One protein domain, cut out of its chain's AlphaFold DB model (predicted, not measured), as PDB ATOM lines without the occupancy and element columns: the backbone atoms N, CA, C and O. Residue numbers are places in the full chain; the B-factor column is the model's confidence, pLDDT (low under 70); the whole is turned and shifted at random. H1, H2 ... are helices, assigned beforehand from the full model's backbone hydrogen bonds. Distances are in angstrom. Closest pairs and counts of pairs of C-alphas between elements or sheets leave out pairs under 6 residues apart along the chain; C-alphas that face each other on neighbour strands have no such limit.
ATOM      1  N   LYS A  82     138.934 141.369  99.712       88.19
ATOM      2  CA  LYS A  82     140.056 140.422  99.695       88.19
ATOM      3  C   LYS A  82     141.130 140.851  98.694       88.19
ATOM      4  O   LYS A  82     142.307 140.797  99.022       88.19
ATOM      5  N   PHE A  83     140.723 141.311  97.514       88.88
ATOM      6  CA  PHE A  83     141.637 141.819  96.497       88.88
ATOM      7  C   PHE A  83     142.426 143.044  96.981       88.88
ATOM      8  O   PHE A  83     143.642 143.077  96.824       88.88
ATOM      9  N   GLU A  84     141.768 144.012  97.626       88.31
ATOM     10  CA  GLU A  84     142.442 145.173  98.226       88.31
ATOM     11  C   GLU A  84     143.405 144.773  99.356       88.31
ATOM     12  O   GLU A  84     144.527 145.277  99.420       88.31
ATOM     13  N   ASP A  85     143.008 143.830 100.216       88.50
ATOM     14  CA  ASP A  85     143.874 143.275 101.264       88.50
ATOM     15  C   ASP A  85     145.114 142.579 100.665       88.50
ATOM     16  O   ASP A  85     146.227 142.759 101.165       88.50
ATOM     17  N   ASP A  86     144.938 141.794  99.597       88.31
ATOM     18  CA  ASP A  86     146.027 141.091  98.910       88.31
ATOM     19  C   ASP A  86     146.950 142.069  98.164       88.31
ATOM     20  O   ASP A  86     148.174 141.929  98.224       88.31
ATOM     21  N   LYS A  87     146.394 143.111  97.535       91.00
ATOM     22  CA  LYS A  87     147.162 144.197  96.914       91.00
ATOM     23  C   LYS A  87     148.010 144.937  97.947       91.00
ATOM     24  O   LYS A  87     149.206 145.122  97.732       91.00
ATOM     25  N   LEU A  88     147.421 145.289  99.090       91.88
ATOM     26  CA  LEU A  88     148.139 145.917 100.195       91.88
ATOM     27  C   LEU A  88     149.253 145.006 100.729       91.88
ATOM     28  O   LEU A  88     150.360 145.473 100.989       91.88
ATOM     29  N   ALA A  89     148.990 143.703 100.868       92.06
ATOM     30  CA  ALA A  89     150.008 142.739 101.278       92.06
ATOM     31  C   ALA A  89     151.169 142.659 100.278       92.06
ATOM     32  O   ALA A  89     152.326 142.626 100.694       92.06
ATOM     33  N   CYS A  90     150.882 142.685  98.977       92.12
ATOM     34  CA  CYS A  90     151.895 142.719  97.925       92.12
ATOM     35  C   CYS A  90     152.742 144.005  97.979       92.12
ATOM     36  O   CYS A  90     153.970 143.943  97.951       92.12
ATOM     37  N   GLU A  91     152.111 145.172  98.135       92.69
ATOM     38  CA  GLU A  91     152.819 146.454  98.264       92.69
ATOM     39  C   GLU A  91     153.730 146.487  99.497       92.69
ATOM     40  O   GLU A  91     154.893 146.881  99.397       92.69
ATOM     41  N   VAL A  92     153.234 146.026 100.650       93.38
ATOM     42  CA  VAL A  92     154.025 145.918 101.886       93.38
ATOM     43  C   VAL A  92     155.179 144.933 101.714       93.38
ATOM     44  O   VAL A  92     156.304 145.248 102.094       93.38
ATOM     45  N   ALA A  93     154.931 143.775 101.099       92.06
ATOM     46  CA  ALA A  93     155.962 142.784 100.825       92.06
ATOM     47  C   ALA A  93     157.087 143.350  99.950       92.06
ATOM     48  O   ALA A  93     158.256 143.183 100.282       92.06
ATOM     49  N   ARG A  94     156.762 144.102  98.894       92.56
ATOM     50  CA  ARG A  94     157.774 144.765  98.055       92.56
ATOM     51  C   ARG A  94     158.616 145.781  98.820       92.56
ATOM     52  O   ARG A  94     159.811 145.892  98.564       92.56
ATOM     53  N   GLN A  95     158.034 146.496  99.784       93.44
ATOM     54  CA  GLN A  95     158.825 147.385 100.645       93.44
ATOM     55  C   GLN A  95     159.843 146.607 101.489       93.44
ATOM     56  O   GLN A  95     160.970 147.070 101.628       93.44
ATOM     57  N   LEU A  96     159.471 145.431 102.004       90.69
ATOM     58  CA  LEU A  96     160.372 144.562 102.775       90.69
ATOM     59  C   LEU A  96     161.441 143.885 101.915       90.69
ATOM     60  O   LEU A  96     162.536 143.621 102.402       90.69
ATOM     61  N   ILE A  97     161.115 143.567 100.663       91.75
ATOM     62  CA  ILE A  97     162.076 143.017  99.701       91.75
ATOM     63  C   ILE A  97     163.179 144.047  99.433       91.75
ATOM     64  O   ILE A  97     164.358 143.710  99.480       91.75
ATOM     65  N   ASN A  98     162.793 145.308  99.219       91.12
ATOM     66  CA  ASN A  98     163.734 146.395  98.948       91.12
ATOM     67  C   ASN A  98     164.572 146.790 100.171       91.12
ATOM     68  O   ASN A  98     165.736 147.151 100.027       91.12
ATOM     69  N   ASP A  99     163.973 146.778 101.361       91.38
ATOM     70  CA  ASP A  99     164.643 147.105 102.618       91.38
ATOM     71  C   ASP A  99     164.024 146.289 103.756       91.38
ATOM     72  O   ASP A  99     162.943 146.602 104.263       91.38
ATOM     73  N   HIS A 100     164.720 145.238 104.190       88.19
ATOM     74  CA  HIS A 100     164.226 144.357 105.243       88.19
ATOM     75  C   HIS A 100     164.262 145.007 106.636       88.19
ATOM     76  O   HIS A 100     163.560 144.536 107.536       88.19
ATOM     77  N   ARG A 101     165.002 146.112 106.831       87.94
ATOM     78  CA  ARG A 101     165.107 146.839 108.111       87.94
ATOM     79  C   ARG A 101     164.101 147.977 108.249       87.94
ATOM     80  O   ARG A 101     163.950 148.526 109.343       87.94
ATOM     81  N   ILE A 102     163.361 148.290 107.187       91.81
ATOM     82  CA  ILE A 102     162.368 149.364 107.182       91.81
ATOM     83  C   ILE A 102     161.373 149.237 108.348       91.81
ATOM     84  O   ILE A 102     160.869 148.150 108.681       91.81
ATOM     85  N   THR A 103     161.055 150.359 108.994       89.62
ATOM     86  CA  THR A 103     160.120 150.368 110.123       89.62
ATOM     87  C   THR A 103     158.664 150.332 109.655       89.62
ATOM     88  O   THR A 103     158.307 150.847 108.593       89.62
ATOM     89  N   TYR A 104     157.756 149.805 110.486       90.50
ATOM     90  CA  TYR A 104     156.320 149.786 110.159       90.50
ATOM     91  C   TYR A 104     155.741 151.188 109.934       90.50
ATOM     92  O   TYR A 104     154.842 151.361 109.117       90.50
ATOM     93  N   ARG A 105     156.282 152.208 110.614       91.50
ATOM     94  CA  ARG A 105     155.878 153.609 110.416       91.50
ATOM     95  C   ARG A 105     156.315 154.157 109.060       91.50
ATOM     96  O   ARG A 105     155.641 155.022 108.510       91.50
ATOM     97  N   GLU A 106     157.446 153.711 108.534       92.56
ATOM     98  CA  GLU A 106     157.926 154.117 107.209       92.56
ATOM     99  C   GLU A 106     157.156 153.411 106.102       92.56
ATOM    100  O   GLU A 106     156.707 154.087 105.179       92.56
ATOM    101  N   ILE A 107     156.899 152.106 106.239       91.94
ATOM    102  CA  ILE A 107     156.008 151.378 105.322       91.94
ATOM    103  C   ILE A 107     154.630 152.051 105.292       91.94
ATOM    104  O   ILE A 107     154.122 152.370 104.222       91.94
ATOM    105  N   ALA A 108     154.048 152.333 106.461       92.38
ATOM    106  CA  ALA A 108     152.749 152.994 106.578       92.38
ATOM    107  C   ALA A 108     152.706 154.344 105.846       92.38
ATOM    108  O   ALA A 108     151.727 154.643 105.166       92.38
ATOM    109  N   ARG A 109     153.790 155.132 105.932       92.50
ATOM    110  CA  ARG A 109     153.931 156.395 105.194       92.50
ATOM    111  C   ARG A 109     154.023 156.179 103.683       92.50
ATOM    112  O   ARG A 109     153.333 156.875 102.950       92.50
ATOM    113  N   ARG A 110     154.825 155.215 103.219       91.50
ATOM    114  CA  ARG A 110     154.995 154.923 101.781       91.50
ATOM    115  C   ARG A 110     153.714 154.403 101.130       91.50
ATOM    116  O   ARG A 110     153.428 154.753  99.995       91.50
ATOM    117  N   VAL A 111     152.940 153.604 101.862       90.62
ATOM    118  CA  VAL A 111     151.697 152.980 101.375       90.62
ATOM    119  C   VAL A 111     150.453 153.825 101.710       90.62
ATOM    120  O   VAL A 111     149.331 153.476 101.358       90.62
ATOM    121  N   ASN A 112     150.634 154.968 102.384       91.25
ATOM    122  CA  ASN A 112     149.560 155.862 102.827       91.25
ATOM    123  C   ASN A 112     148.449 155.136 103.622       91.25
ATOM    124  O   ASN A 112     147.249 155.290 103.376       91.25
ATOM    125  N   LYS A 113     148.855 154.303 104.585       92.12
ATOM    126  CA  LYS A 113     147.955 153.571 105.489       92.12
ATOM    127  C   LYS A 113     148.322 153.837 106.943       92.12
ATOM    128  O   LYS A 113     149.374 154.382 107.264       92.12
ATOM    129  N   LYS A 114     147.435 153.446 107.858       89.81
ATOM    130  CA  LYS A 114     147.702 153.541 109.299       89.81
ATOM    131  C   LYS A 114     148.737 152.491 109.727       89.81
ATOM    132  O   LYS A 114     148.651 151.363 109.240       89.81
ATOM    133  N   PRO A 115     149.640 152.802 110.678       89.19
ATOM    134  CA  PRO A 115     150.622 151.841 111.185       89.19
ATOM    135  C   PRO A 115     150.006 150.525 111.676       89.19
ATOM    136  O   PRO A 115     150.517 149.465 111.333       89.19
ATOM    137  N   ASP A 116     148.871 150.584 112.376       89.62
ATOM    138  CA  ASP A 116     148.178 149.391 112.887       89.62
ATOM    139  C   ASP A 116     147.751 148.444 111.755       89.62
ATOM    140  O   ASP A 116     147.913 147.230 111.848       89.62
ATOM    141  N   SER A 117     147.294 149.010 110.632       89.06
ATOM    142  CA  SER A 117     146.931 148.234 109.444       89.06
ATOM    143  C   SER A 117     148.138 147.514 108.850       89.06
ATOM    144  O   SER A 117     147.995 146.401 108.354       89.06
ATOM    145  N   ILE A 118     149.320 148.133 108.892       92.81
ATOM    146  CA  ILE A 118     150.556 147.502 108.421       92.81
ATOM    147  C   ILE A 118     150.960 146.376 109.364       92.81
ATOM    148  O   ILE A 118     151.339 145.314 108.891       92.81
ATOM    149  N   THR A 119     150.831 146.554 110.680       91.31
ATOM    150  CA  THR A 119     151.116 145.486 111.649       91.31
ATOM    151  C   THR A 119     150.276 144.235 111.388       91.31
ATOM    152  O   THR A 119     150.812 143.127 111.406       91.31
ATOM    153  N   ASP A 120     148.986 144.389 111.094       90.50
ATOM    154  CA  ASP A 120     148.118 143.249 110.782       90.50
ATOM    155  C   ASP A 120     148.479 142.587 109.445       90.50
ATOM    156  O   ASP A 120     148.501 141.359 109.341       90.50
ATOM    157  N   VAL A 121     148.819 143.383 108.429       92.62
ATOM    158  CA  VAL A 121     149.283 142.877 107.127       92.62
ATOM    159  C   VAL A 121     150.616 142.140 107.262       92.62
ATOM    160  O   VAL A 121     150.765 141.056 106.709       92.62
ATOM    161  N   MET A 122     151.554 142.661 108.053       91.12
ATOM    162  CA  MET A 122     152.836 142.013 108.345       91.12
ATOM    163  C   MET A 122     152.644 140.639 108.979       91.12
ATOM    164  O   MET A 122     153.274 139.679 108.544       91.12
ATOM    165  N   LYS A 123     151.734 140.516 109.954       91.25
ATOM    166  CA  LYS A 123     151.395 139.216 110.551       91.25
ATOM    167  C   LYS A 123     150.851 138.249 109.501       91.25
ATOM    168  O   LYS A 123     151.302 137.112 109.441       91.25
ATOM    169  N   LYS A 124     149.932 138.705 108.639       90.62
ATOM    170  CA  LYS A 124     149.402 137.884 107.534       90.62
ATOM    171  C   LYS A 124     150.517 137.428 106.586       90.62
ATOM    172  O   LYS A 124     150.537 136.261 106.209       90.62
ATOM    173  N   ILE A 125     151.442 138.319 106.227       90.88
ATOM    174  CA  ILE A 125     152.607 138.012 105.384       90.88
ATOM    175  C   ILE A 125     153.485 136.949 106.052       90.88
ATOM    176  O   ILE A 125     153.780 135.937 105.427       90.88
ATOM    177  N   GLN A 126     153.830 137.126 107.329       89.94
ATOM    178  CA  GLN A 126     154.623 136.158 108.091       89.94
ATOM    179  C   GLN A 126     153.948 134.783 108.142       89.94
ATOM    180  O   GLN A 126     154.599 133.777 107.872       89.94
ATOM    181  N   THR A 127     152.641 134.727 108.426       89.38
ATOM    182  CA  THR A 127     151.882 133.467 108.437       89.38
ATOM    183  C   THR A 127     151.874 132.798 107.063       89.38
ATOM    184  O   THR A 127     152.130 131.601 106.970       89.38
ATOM    185  N   ARG A 128     151.640 133.560 105.984       88.00
ATOM    186  CA  ARG A 128     151.679 133.027 104.612       88.00
ATOM    187  C   ARG A 128     153.061 132.475 104.268       88.00
ATOM    188  O   ARG A 128     153.167 131.348 103.796       88.00
ATOM    189  N   CYS A 129     154.121 133.222 104.570       87.19
ATOM    190  CA  CYS A 129     155.494 132.785 104.337       87.19
ATOM    191  C   CYS A 129     155.844 131.515 105.130       87.19
ATOM    192  O   CYS A 129     156.451 130.612 104.553       87.19
ATOM    193  N   ALA A 130     155.418 131.416 106.395       85.81
ATOM    194  CA  ALA A 130     155.617 130.235 107.240       85.81
ATOM    195  C   ALA A 130     154.889 128.992 106.697       85.81
ATOM    196  O   ALA A 130     155.443 127.896 106.712       85.81
ATOM    197  N   ASN A 131     153.688 129.169 106.143       86.44
ATOM    198  CA  ASN A 131     152.907 128.099 105.513       86.44
ATOM    199  C   ASN A 131     153.347 127.776 104.072       86.44
ATOM    200  O   ASN A 131     152.704 126.975 103.398       86.44
ATOM    201  N   ASN A 132     154.423 128.395 103.574       80.38
ATOM    202  CA  ASN A 132     154.849 128.321 102.173       80.38
ATOM    203  C   ASN A 132     153.800 128.788 101.147       80.38
ATOM    204  O   ASN A 132     153.906 128.465  99.963       80.38
ATOM    205  N   GLU A 133     152.834 129.600 101.568       84.12
ATOM    206  CA  GLU A 133     151.860 130.225 100.682       84.12
ATOM    207  C   GLU A 133     152.500 131.396  99.923       84.12
ATOM    208  O   GLU A 133     153.258 132.196 100.478       84.12
ATOM    209  N   VAL A 134     152.181 131.511  98.632       80.44
ATOM    210  CA  VAL A 134     152.654 132.612  97.786       80.44
ATOM    211  C   VAL A 134     151.734 133.814  97.964       80.44
ATOM    212  O   VAL A 134     150.510 133.697  97.876       80.44
ATOM    213  N   ILE A 135     152.319 134.991  98.179       84.75
ATOM    214  CA  ILE A 135     151.566 136.245  98.166       84.75
ATOM    215  C   ILE A 135     151.193 136.551  96.718       84.75
ATOM    216  O   ILE A 135     152.052 136.684  95.847       84.75
ATOM    217  N   THR A 136     149.892 136.657  96.461       83.06
ATOM    218  CA  THR A 136     149.362 136.952  95.134       83.06
ATOM    219  C   THR A 136     149.949 138.261  94.594       83.06
ATOM    220  O   THR A 136     149.874 139.297  95.246       83.06
ATOM    221  N   GLY A 137     150.530 138.208  93.391       82.75
ATOM    222  CA  GLY A 137     151.127 139.366  92.717       82.75
ATOM    223  C   GLY A 137     152.642 139.530  92.887       82.75
ATOM    224  O   GLY A 137     153.200 140.414  92.239       82.75
ATOM    225  N   LEU A 138     153.302 138.687  93.692       86.88
ATOM    226  CA  LEU A 138     154.765 138.577  93.719       86.88
ATOM    227  C   LEU A 138     155.260 137.489  92.760       86.88
ATOM    228  O   LEU A 138     154.600 136.463  92.567       86.88
ATOM    229  N   THR A 139     156.447 137.683  92.189       88.75
ATOM    230  CA  THR A 139     157.147 136.632  91.441       88.75
ATOM    231  C   THR A 139     157.685 135.550  92.384       88.75
ATOM    232  O   THR A 139     157.730 135.714  93.609       88.75
ATOM    233  N   LYS A 140     158.100 134.403  91.827       86.69
ATOM    234  CA  LYS A 140     158.737 133.333  92.616       86.69
ATOM    235  C   LYS A 140     160.044 133.806  93.259       86.69
ATOM    236  O   LYS A 140     160.311 133.446  94.400       86.69
ATOM    237  N   GLU A 141     160.808 134.624  92.539       88.56
ATOM    238  CA  GLU A 141     162.063 135.219  93.010       88.56
ATOM    239  C   GLU A 141     161.805 136.217  94.142       88.56
ATOM    240  O   GLU A 141     162.362 136.061  95.225       88.56
ATOM    241  N   GLU A 142     160.867 137.154  93.950       89.25
ATOM    242  CA  GLU A 142     160.433 138.099  94.992       89.25
ATOM    243  C   GLU A 142     159.942 137.360  96.248       89.25
ATOM    244  O   GLU A 142     160.237 137.752  97.375       89.25
ATOM    245  N   SER A 143     159.206 136.262  96.065       87.56
ATOM    246  CA  SER A 143     158.685 135.455  97.174       87.56
ATOM    247  C   SER A 143     159.790 134.720  97.941       87.56
ATOM    248  O   SER A 143     159.677 134.559  99.156       87.56
ATOM    249  N   ALA A 144     160.838 134.258  97.256       87.06
ATOM    250  CA  ALA A 144     161.998 133.637  97.892       87.06
ATOM    251  C   ALA A 144     162.809 134.676  98.678       87.06
ATOM    252  O   ALA A 144     163.078 134.470  99.860       87.06
ATOM    253  N   GLN A 145     163.085 135.824  98.057       90.94
ATOM    254  CA  GLN A 145     163.805 136.930  98.684       90.94
ATOM    255  C   GLN A 145     163.062 137.474  99.909       90.94
ATOM    256  O   GLN A 145     163.661 137.725 100.949       90.94
ATOM    257  N   LEU A 146     161.734 137.595  99.836       91.25
ATOM    258  CA  LEU A 146     160.924 138.001 100.981       91.25
ATOM    259  C   LEU A 146     161.070 137.036 102.163       91.25
ATOM    260  O   LEU A 146     161.144 137.482 103.306       91.25
ATOM    261  N   LYS A 147     161.088 135.720 101.908       89.06
ATOM    262  CA  LYS A 147     161.257 134.719 102.971       89.06
ATOM    263  C   LYS A 147     162.619 134.854 103.641       89.06
ATOM    264  O   LYS A 147     162.673 134.851 104.865       89.06
ATOM    265  N   GLU A 148     163.680 135.005 102.855       89.31
ATOM    266  CA  GLU A 148     165.038 135.213 103.364       89.31
ATOM    267  C   GLU A 148     165.126 136.488 104.213       89.31
ATOM    268  O   GLU A 148     165.487 136.419 105.387       89.31
ATOM    269  N   ASN A 149     164.645 137.618 103.683       92.00
ATOM    270  CA  ASN A 149     164.610 138.903 104.382       92.00
ATOM    271  C   ASN A 149     163.818 138.846 105.702       92.00
ATOM    272  O   ASN A 149     164.179 139.502 106.678       92.00
ATOM    273  N   LEU A 150     162.712 138.093 105.749       90.06
ATOM    274  CA  LEU A 150     161.927 137.922 106.976       90.06
ATOM    275  C   LEU A 150     162.676 137.106 108.031       90.06
ATOM    276  O   LEU A 150     162.592 137.439 109.212       90.06
ATOM    277  N   VAL A 151     163.397 136.060 107.618       88.44
ATOM    278  CA  VAL A 151     164.228 135.253 108.521       88.44
ATOM    279  C   VAL A 151     165.384 136.090 109.059       88.44
ATOM    280  O   VAL A 151     165.572 136.142 110.272       88.44
ATOM    281  N   GLU A 152     166.108 136.795 108.188       89.50
ATOM    282  CA  GLU A 152     167.221 137.668 108.576       89.50
ATOM    283  C   GLU A 152     166.760 138.738 109.573       89.50
ATOM    284  O   GLU A 152     167.328 138.877 110.657       89.50
ATOM    285  N   ARG A 153     165.644 139.412 109.271       88.44
ATOM    286  CA  ARG A 153     165.045 140.405 110.166       88.44
ATOM    287  C   ARG A 153     164.688 139.824 111.538       88.44
ATOM    288  O   ARG A 153     164.884 140.503 112.545       88.44
ATOM    289  N   GLU A 154     164.142 138.609 111.607       87.94
ATOM    290  CA  GLU A 154     163.790 137.984 112.890       87.94
ATOM    291  C   GLU A 154     165.043 137.624 113.700       87.94
ATOM    292  O   GLU A 154     165.081 137.879 114.905       87.94
ATOM    293  N   VAL A 155     166.092 137.115 113.044       90.12
ATOM    294  CA  VAL A 155     167.384 136.830 113.688       90.12
ATOM    295  C   VAL A 155     168.002 138.114 114.243       90.12
ATOM    296  O   VAL A 155     168.403 138.139 115.405       90.12
ATOM    297  N   GLU A 156     168.014 139.210 113.482       88.62
ATOM    298  CA  GLU A 156     168.509 140.509 113.961       88.62
ATOM    299  C   GLU A 156     167.720 141.031 115.167       88.62
ATOM    300  O   GLU A 156     168.301 141.488 116.155       88.62
ATOM    301  N   ILE A 157     166.388 140.937 115.113       87.44
ATOM    302  CA  ILE A 157     165.518 141.335 116.224       87.44
ATOM    303  C   ILE A 157     165.816 140.493 117.467       87.44
ATOM    304  O   ILE A 157     165.837 141.031 118.579       87.44
ATOM    305  N   GLN A 158     166.030 139.189 117.302       88.44
ATOM    306  CA  GLN A 158     166.327 138.281 118.402       88.44
ATOM    307  C   GLN A 158     167.708 138.558 119.010       88.44
ATOM    308  O   GLN A 158     167.807 138.719 120.227       88.44
TER     309      GLN A 158
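AT A GLANCE: This is residues 82 to 158 of the 269 residues of an uncharacterized protein of Desulfofarcimen acetoxidans (strain ATCC 49208 / DSM 771 / KCTC 5769 / VKM B-1644 / 5575) (UniProt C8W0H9). The longest helix, H4, runs along one side, and the last part of H1 packs on it at a steep angle, while H3 crosses H1 and the short H2 packs on the first part of H3, away from H4. The helices cross rather than lie side by side. The printed part has 77 residues with four named helices, in the order H1, H2, H3, H4, and no named strand; the class is all helix. It is compact and rounded, with a radius of gyration of the C-alphas of 11.4 A and spans of 28 by 26 by 19 A.

IN THESE COORDINATES: H4 is residues 140 to 158, 27.3 A long, ending with C-alpha 158 at (166.327, 138.281, 118.402). H1 is residues 82 to 98, 24.4 A long, beginning with C-alpha 82 at (140.056, 140.422, 99.695). H3 is residues 115 to 130, 22.5 A long, beginning with C-alpha 115 at (150.622, 151.841, 111.185). H2 is residues 104 to 110, 9.9 A long.

HOW THE PARTS SIT: H4, with residues 142 to 149 alone, touches residues 93 to 97 of H1; the closest C-alphas, of Ile 97 and Leu 146, are 5.3 A apart. Their tilt of 68 degrees, the same way, is steep but only just short of about perpendicular. H3 touches H1 with residues 118 to 125 alone, about perpendicular at 83 degrees; the closest C-alphas, of Ala 89 and Val 121, are 5.9 A apart. H3 touches H2 with residues 115 to 119 alone, about perpendicular at 74 degrees; the closest C-alphas, of Ala 108 and Pro 115, are 5.2 A apart. H3 and H4 are close but not clearly touching, with the closest C-alphas, of Cys 129 and Lys 147, 6.2 A apart. H2 and H4 are apart. In H1, H2, H3 and H4 every O i to N i+4 pair is within hydrogen-bond range.

THE WHOLE: The two C-alphas farthest apart, of Phe 83 and Gln 158, are 33.2 A apart. The printed part has no cut. The links H1 to H2 and H2 to H3 are tight, and H3 to H4 is short. The mean pLDDT of the printed part is 89.5, and no printed residue is under 70.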